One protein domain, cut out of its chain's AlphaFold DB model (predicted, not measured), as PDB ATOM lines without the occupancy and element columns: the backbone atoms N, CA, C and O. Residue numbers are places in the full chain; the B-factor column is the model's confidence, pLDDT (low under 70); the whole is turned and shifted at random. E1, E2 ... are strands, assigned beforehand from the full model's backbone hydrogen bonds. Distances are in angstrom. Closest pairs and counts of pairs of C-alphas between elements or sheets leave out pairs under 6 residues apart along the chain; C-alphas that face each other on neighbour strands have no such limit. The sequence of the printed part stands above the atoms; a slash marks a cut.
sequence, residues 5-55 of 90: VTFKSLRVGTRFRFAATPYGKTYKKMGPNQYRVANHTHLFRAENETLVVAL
ATOM      1  N   VAL A   5     303.759 327.020 326.058       89.19
ATOM      2  CA  VAL A   5     305.032 326.475 325.565       89.19
ATOM      3  C   VAL A   5     305.109 326.605 324.050       89.19
ATOM      4  O   VAL A   5     304.086 326.709 323.377       89.19
ATOM      5  N   THR A   6     306.310 326.564 323.479       89.12
ATOM      6  CA  THR A   6     306.460 326.555 322.015       89.12
ATOM      7  C   THR A   6     305.947 325.253 321.405       89.12
ATOM      8  O   THR A   6     306.125 324.175 321.977       89.12
ATOM      9  N   PHE A   7     305.360 325.319 320.211       87.38
ATOM     10  CA  PHE A   7     304.850 324.137 319.519       87.38
ATOM     11  C   PHE A   7     305.947 323.081 319.296       87.38
ATOM     12  O   PHE A   7     305.702 321.896 319.499       87.38
ATOM     13  N   LYS A   8     307.187 323.502 318.996       88.50
ATOM     14  CA  LYS A   8     308.339 322.589 318.841       88.50
ATOM     15  C   LYS A   8     308.699 321.798 320.105       88.50
ATOM     16  O   LYS A   8     309.304 320.738 320.001       88.50
ATOM     17  N   SER A   9     308.383 322.325 321.291       89.19
ATOM     18  CA  SER A   9     308.679 321.677 322.577       89.19
ATOM     19  C   SER A   9     307.558 320.749 323.047       89.19
ATOM     20  O   SER A   9     307.685 320.116 324.094       89.19
ATOM     21  N   LEU A  10     306.453 320.673 322.302       87.31
ATOM     22  CA  LEU A  10     305.343 319.796 322.632       87.31
ATOM     23  C   LEU A  10     305.705 318.341 322.302       87.31
ATOM     24  O   LEU A  10     306.153 318.032 321.197       87.31
ATOM     25  N   ARG A  11     305.494 317.429 323.254       87.00
ATOM     26  CA  ARG A  11     305.705 315.997 323.021       87.00
ATOM     27  C   ARG A  11     304.628 315.451 322.084       87.00
ATOM     28  O   ARG A  11     303.465 315.855 322.139       87.00
ATOM     29  N   VAL A  12     305.010 314.495 321.239       83.94
ATOM     30  CA  VAL A  12     304.060 313.774 320.383       83.94
ATOM     31  C   VAL A  12     303.028 313.070 321.269       83.94
ATOM     32  O   VAL A  12     303.384 312.448 322.265       83.94
ATOM     33  N   GLY A  13     301.748 313.194 320.917       81.44
ATOM     34  CA  GLY A  13     300.631 312.641 321.691       81.44
ATOM     35  C   GLY A  13     300.070 313.577 322.766       81.44
ATOM     36  O   GLY A  13     298.962 313.338 323.235       81.44
ATOM     37  N   THR A  14     300.756 314.673 323.112       84.62
ATOM     38  CA  THR A  14     300.216 315.657 324.060       84.62
ATOM     39  C   THR A  14     299.087 316.462 323.428       84.62
ATOM     40  O   THR A  14     299.228 317.043 322.349       84.62
ATOM     41  N   ARG A  15     297.957 316.544 324.132       85.94
ATOM     42  CA  ARG A  15     296.836 317.399 323.735       85.94
ATOM     43  C   ARG A  15     297.156 318.853 324.053       85.94
ATOM     44  O   ARG A  15     297.725 319.173 325.093       85.94
ATOM     45  N   PHE A  16     296.763 319.754 323.164       89.12
ATOM     46  CA  PHE A  16     297.041 321.174 323.319       89.12
ATOM     47  C   PHE A  16     295.936 322.026 322.702       89.12
ATOM     48  O   PHE A  16     295.153 321.561 321.871       89.12
ATOM     49  N   ARG A  17     295.902 323.299 323.093       86.81
ATOM     50  CA  ARG A  17     295.190 324.360 322.371       86.81
ATOM     51  C   ARG A  17     296.177 325.450 321.985       86.81
ATOM     52  O   ARG A  17     297.134 325.691 322.717       86.81
ATOM     53  N   PHE A  18     295.943 326.130 320.869       85.06
ATOM     54  CA  PHE A  18     296.694 327.346 320.562       85.06
ATOM     55  C   PHE A  18     296.451 328.387 321.656       85.06
ATOM     56  O   PHE A  18     295.313 328.559 322.108       85.06
ATOM     57  N   ALA A  19     297.515 329.046 322.117       81.62
ATOM     58  CA  ALA A  19     297.359 330.207 322.979       81.62
ATOM     59  C   ALA A  19     296.625 331.297 322.176       81.62
ATOM     60  O   ALA A  19     296.911 331.482 320.991       81.62
ATOM     61  N   ALA A  20     295.648 331.979 322.780       68.00
ATOM     62  CA  ALA A  20     294.967 333.086 322.109       68.00
ATOM     63  C   ALA A  20     296.021 334.116 321.665       68.00
ATOM     64  O   ALA A  20     296.917 334.427 322.446       68.00
ATOM     65  N   THR A  21     295.955 334.576 320.409       61.75
ATOM     66  CA  THR A  21     296.869 335.566 319.798       61.75
ATOM     67  C   THR A  21     297.282 336.659 320.790       61.75
ATOM     68  O   THR A  21     296.414 337.139 321.522       61.75
ATOM     69  N   PRO A  22     298.570 337.065 320.825       56.62
ATOM     70  CA  PRO A  22     299.439 337.278 319.654       56.62
ATOM     71  C   PRO A  22     300.574 336.254 319.446       56.62
ATOM     72  O   PRO A  22     301.492 336.498 318.670       56.62
ATOM     73  N   TYR A  23     300.543 335.105 320.115       62.84
ATOM     74  CA  TYR A  23     301.730 334.264 320.301       62.84
ATOM     75  C   TYR A  23     302.134 333.333 319.138       62.84
ATOM     76  O   TYR A  23     302.638 332.236 319.371       62.84
ATOM     77  N   GLY A  24     301.908 333.732 317.887       61.38
ATOM     78  CA  GLY A  24     302.399 332.996 316.718       61.38
ATOM     79  C   GLY A  24     301.525 333.125 315.476       61.38
ATOM     80  O   GLY A  24     300.418 333.665 315.517       61.38
ATOM     81  N   LYS A  25     302.032 332.604 314.354       67.06
ATOM     82  CA  LYS A  25     301.316 332.569 313.075       67.06
ATOM     83  C   LYS A  25     300.832 331.155 312.784       67.06
ATOM     84  O   LYS A  25     301.617 330.232 312.569       67.06
ATOM     85  N   THR A  26     299.514 330.997 312.733       66.81
ATOM     86  CA  THR A  26     298.869 329.781 312.231       66.81
ATOM     87  C   THR A  26     298.285 330.048 310.856       66.81
ATOM     88  O   THR A  26     297.483 330.967 310.685       66.81
ATOM     89  N   TYR A  27     298.642 329.221 309.880       69.50
ATOM     90  CA  TYR A  27     298.133 329.331 308.520       69.50
ATOM     91  C   TYR A  27     297.105 328.240 308.265       69.50
ATOM     92  O   TYR A  27     297.394 327.055 308.439       69.50
ATOM     93  N   LYS A  28     295.920 328.642 307.805       77.19
ATOM     94  CA  LYS A  28     294.884 327.733 307.314       77.19
ATOM     95  C   LYS A  28     294.897 327.773 305.791       77.19
ATOM     96  O   LYS A  28     294.635 328.819 305.202       77.19
ATOM     97  N   LYS A  29     295.197 326.646 305.148       77.38
ATOM     98  CA  LYS A  29     295.185 326.521 303.683       77.38
ATOM     99  C   LYS A  29     294.305 325.348 303.266       77.38
ATOM    100  O   LYS A  29     294.243 324.341 303.966       77.38
ATOM    101  N   MET A  30     293.645 325.459 302.115       74.06
ATOM    102  CA  MET A  30     293.024 324.306 301.464       74.06
ATOM    103  C   MET A  30     294.109 323.290 301.092       74.06
ATOM    104  O   MET A  30     295.044 323.610 300.353       74.06
ATOM    105  N   GLY A  31     294.012 322.091 301.659       65.94
ATOM    106  CA  GLY A  31     294.945 321.009 301.382       65.94
ATOM    107  C   GLY A  31     294.630 320.332 300.052       65.94
ATOM    108  O   GLY A  31     293.455 320.105 299.763       65.94
ATOM    109  N   PRO A  32     295.643 319.954 299.253       69.31
ATOM    110  CA  PRO A  32     295.448 318.982 298.183       69.31
ATOM    111  C   PRO A  32     294.801 317.705 298.738       69.31
ATOM    112  O   PRO A  32     295.103 317.305 299.865       69.31
ATOM    113  N   ASN A  33     293.946 317.041 297.952       65.31
ATOM    114  CA  ASN A  33     293.188 315.868 298.412       65.31
ATOM    115  C   ASN A  33     294.071 314.760 299.017       65.31
ATOM    116  O   ASN A  33     293.646 314.098 299.956       65.31
ATOM    117  N   GLN A  34     295.310 314.614 298.541       67.62
ATOM    118  CA  GLN A  34     296.281 313.626 299.027       67.62
ATOM    119  C   GLN A  34     296.773 313.851 300.470       67.62
ATOM    120  O   GLN A  34     297.298 312.930 301.080       67.62
ATOM    121  N   TYR A  35     296.603 315.055 301.024       62.47
ATOM    122  CA  TYR A  35     296.979 315.379 302.407       62.47
ATOM    123  C   TYR A  35     295.765 315.472 303.339       62.47
ATOM    124  O   TYR A  35     295.885 315.928 304.476       62.47
ATOM    125  N   ARG A  36     294.576 315.070 302.867       61.59
ATOM    126  CA  ARG A  36     293.366 315.049 303.694       61.59
ATOM    127  C   ARG A  36     293.464 313.891 304.674       61.59
ATOM    128  O   ARG A  36     293.242 312.738 304.323       61.59
ATOM    129  N   VAL A  37     293.771 314.219 305.921       62.62
ATOM    130  CA  VAL A  37     293.692 313.284 307.043       62.62
ATOM    131  C   VAL A  37     292.324 313.454 307.702       62.62
ATOM    132  O   VAL A  37     291.875 314.578 307.929       62.62
ATOM    133  N   ALA A  38     291.644 312.340 307.985       61.00
ATOM    134  CA  ALA A  38     290.375 312.315 308.723       61.00
ATOM    135  C   ALA A  38     289.278 313.251 308.158       61.00
ATOM    136  O   ALA A  38     288.614 313.960 308.905       61.00
ATOM    137  N   ASN A  39     289.083 313.281 306.832       65.12
ATOM    138  CA  ASN A  39     288.082 314.118 306.140       65.12
ATOM    139  C   ASN A  39     288.263 315.638 306.246       65.12
ATOM    140  O   ASN A  39     287.482 316.388 305.650       65.12
ATOM    141  N   HIS A  40     289.309 316.120 306.914       63.66
ATOM    142  CA  HIS A  40     289.559 317.549 307.017       63.66
ATOM    143  C   HIS A  40     290.143 318.097 305.711       63.66
ATOM    144  O   HIS A  40     291.185 317.667 305.226       63.66
ATOM    145  N   THR A  41     289.441 319.065 305.120       65.56
ATOM    146  CA  THR A  41     289.835 319.718 303.857       65.56
ATOM    147  C   THR A  41     290.927 320.774 304.050       65.56
ATOM    148  O   THR A  41     291.599 321.168 303.099       65.56
ATOM    149  N   HIS A  42     291.105 321.251 305.282       72.62
ATOM    150  CA  HIS A  42     292.042 322.319 305.601       72.62
ATOM    151  C   HIS A  42     293.289 321.758 306.272       72.62
ATOM    152  O   HIS A  42     293.193 321.003 307.238       72.62
ATOM    153  N   LEU A  43     294.445 322.194 305.787       72.75
ATOM    154  CA  LEU A  43     295.724 321.998 306.448       72.75
ATOM    155  C   LEU A  43     295.999 323.195 307.348       72.75
ATOM    156  O   LEU A  43     295.816 324.350 306.945       72.75
ATOM    157  N   PHE A  44     296.466 322.896 308.553       74.81
ATOM    158  CA  PHE A  44     296.943 323.883 309.506       74.81
ATOM    159  C   PHE A  44     298.460 323.781 309.587       74.81
ATOM    160  O   PHE A  44     298.999 322.718 309.888       74.81
ATOM    161  N   ARG A  45     299.145 324.888 309.313       76.88
ATOM    162  CA  ARG A  45     300.584 325.020 309.543       76.88
ATOM    163  C   ARG A  45     300.790 325.928 310.745       76.88
ATOM    164  O   ARG A  45     300.362 327.080 310.711       76.88
ATOM    165  N   ALA A  46     301.443 325.406 311.773       80.00
ATOM    166  CA  ALA A  46     301.942 326.183 312.898       80.00
ATOM    167  C   ALA A  46     303.450 326.388 312.725       80.00
ATOM    168  O   ALA A  46     304.165 325.459 312.344       80.00
ATOM    169  N   GLU A  47     303.932 327.601 312.974       84.12
ATOM    170  CA  GLU A  47     305.368 327.852 313.099       84.12
ATOM    171  C   GLU A  47     305.896 327.249 314.407       84.12
ATOM    172  O   GLU A  47     305.154 327.120 315.383       84.12
ATOM    173  N   ASN A  48     307.186 326.912 314.452       85.25
ATOM    174  CA  ASN A  48     307.816 326.288 315.622       85.25
ATOM    175  C   ASN A  48     307.672 327.121 316.905       85.25
ATOM    176  O   ASN A  48     307.598 326.562 318.000       85.25
ATOM    177  N   GLU A  49     307.639 328.443 316.755       85.62
ATOM    178  CA  GLU A  49     307.539 329.423 317.839       85.62
ATOM    179  C   GLU A  49     306.098 329.690 318.277       85.62
ATOM    180  O   GLU A  49     305.880 330.391 319.258       85.62
ATOM    181  N   THR A  50     305.111 329.103 317.590       85.75
ATOM    182  CA  THR A  50     303.702 329.247 317.966       85.75
ATOM    183  C   THR A  50     303.502 328.738 319.386       85.75
ATOM    184  O   THR A  50     303.830 327.585 319.672       85.75
ATOM    185  N   LEU A  51     302.953 329.567 320.273       88.38
ATOM    186  CA  LEU A  51     302.684 329.146 321.640       88.38
ATOM    187  C   LEU A  51     301.388 328.345 321.731       88.38
ATOM    188  O   LEU A  51     300.343 328.682 321.164       88.38
ATOM    189  N   VAL A  52     301.468 327.275 322.503       88.88
ATOM    190  CA  VAL A  52     300.377 326.353 322.779       88.88
ATOM    191  C   VAL A  52     300.278 326.117 324.276       88.88
ATOM    192  O   VAL A  52     301.272 326.117 324.993       88.88
ATOM    193  N   VAL A  53     299.061 325.906 324.757       89.75
ATOM    194  CA  VAL A  53     298.799 325.527 326.145       89.75
ATOM    195  C   VAL A  53     298.538 324.029 326.163       89.75
ATOM    196  O   VAL A  53     297.575 323.565 325.540       89.75
ATOM    197  N   ALA A  54     299.397 323.277 326.853       87.94
ATOM    198  CA  ALA A  54     299.196 321.851 327.071       87.94
ATOM    199  C   ALA A  54     297.916 321.624 327.887       87.94
ATOM    200  O   ALA A  54     297.642 322.332 328.860       87.94
ATOM    201  N   LEU A  55     297.119 320.650 327.464       85.06
ATOM    202  CA  LEU A  55     295.882 320.257 328.124       85.06
ATOM    203  C   LEU A  55     296.098 318.924 328.845       85.06
ATOM    204  O   LEU A  55     296.874 318.105 328.354       85.06
TER     205      LEU A  55
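Overview. This is residues 5 to 55 of the 90 residues of an uncharacterized protein of Acetobacter peroxydans (UniProt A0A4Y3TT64). With little regular structure, this domain is two small two-stranded antiparallel sheets set crosswise like an L: hairpin E2-E3 is an arm ending in the loop of residues 31 to 41, with E1-E4 toward its other end. The 51 printed residues include no named helix and four strands, E1 to E4 in chain order: all strand, with 17 residues in named elements. It is only just loose, close to compact: radius of gyration of the C-alphas 12.0 A, spans 31 by 24 by 15 A.

Arrangement. Residues 5 to 6 pair antiparallel with residues 51 to 52 of E4, residues 51 to 54. E1, residues 16 to 18, is antiparallel to its neighbour E4 at 150 degrees, with N 53 and O 17 within hydrogen-bond range at 2.8 A. E2, residues 26 to 30, and E3, residues 42 to 46, form an antiparallel hairpin at 156 degrees, with N 43 and O 29 within range at 2.8 A. E1 and E4 are each apart from E2 and E3.

Along the chain. E1 spans 6.8 A from C-alpha 16 at (297.041, 321.174, 323.319), E2 13.4 A, E3 12.9 A, and E4 9.7 A to C-alpha 54 at (299.196, 321.851, 327.071).

Size, cuts and confidence. The farthest C-alphas, Pro 22 and Gln 34, are 31.5 A apart. The printed part has no cut; link E2 to E3 is long. Residues 20 to 27 and 31 to 41 have pLDDT under 70.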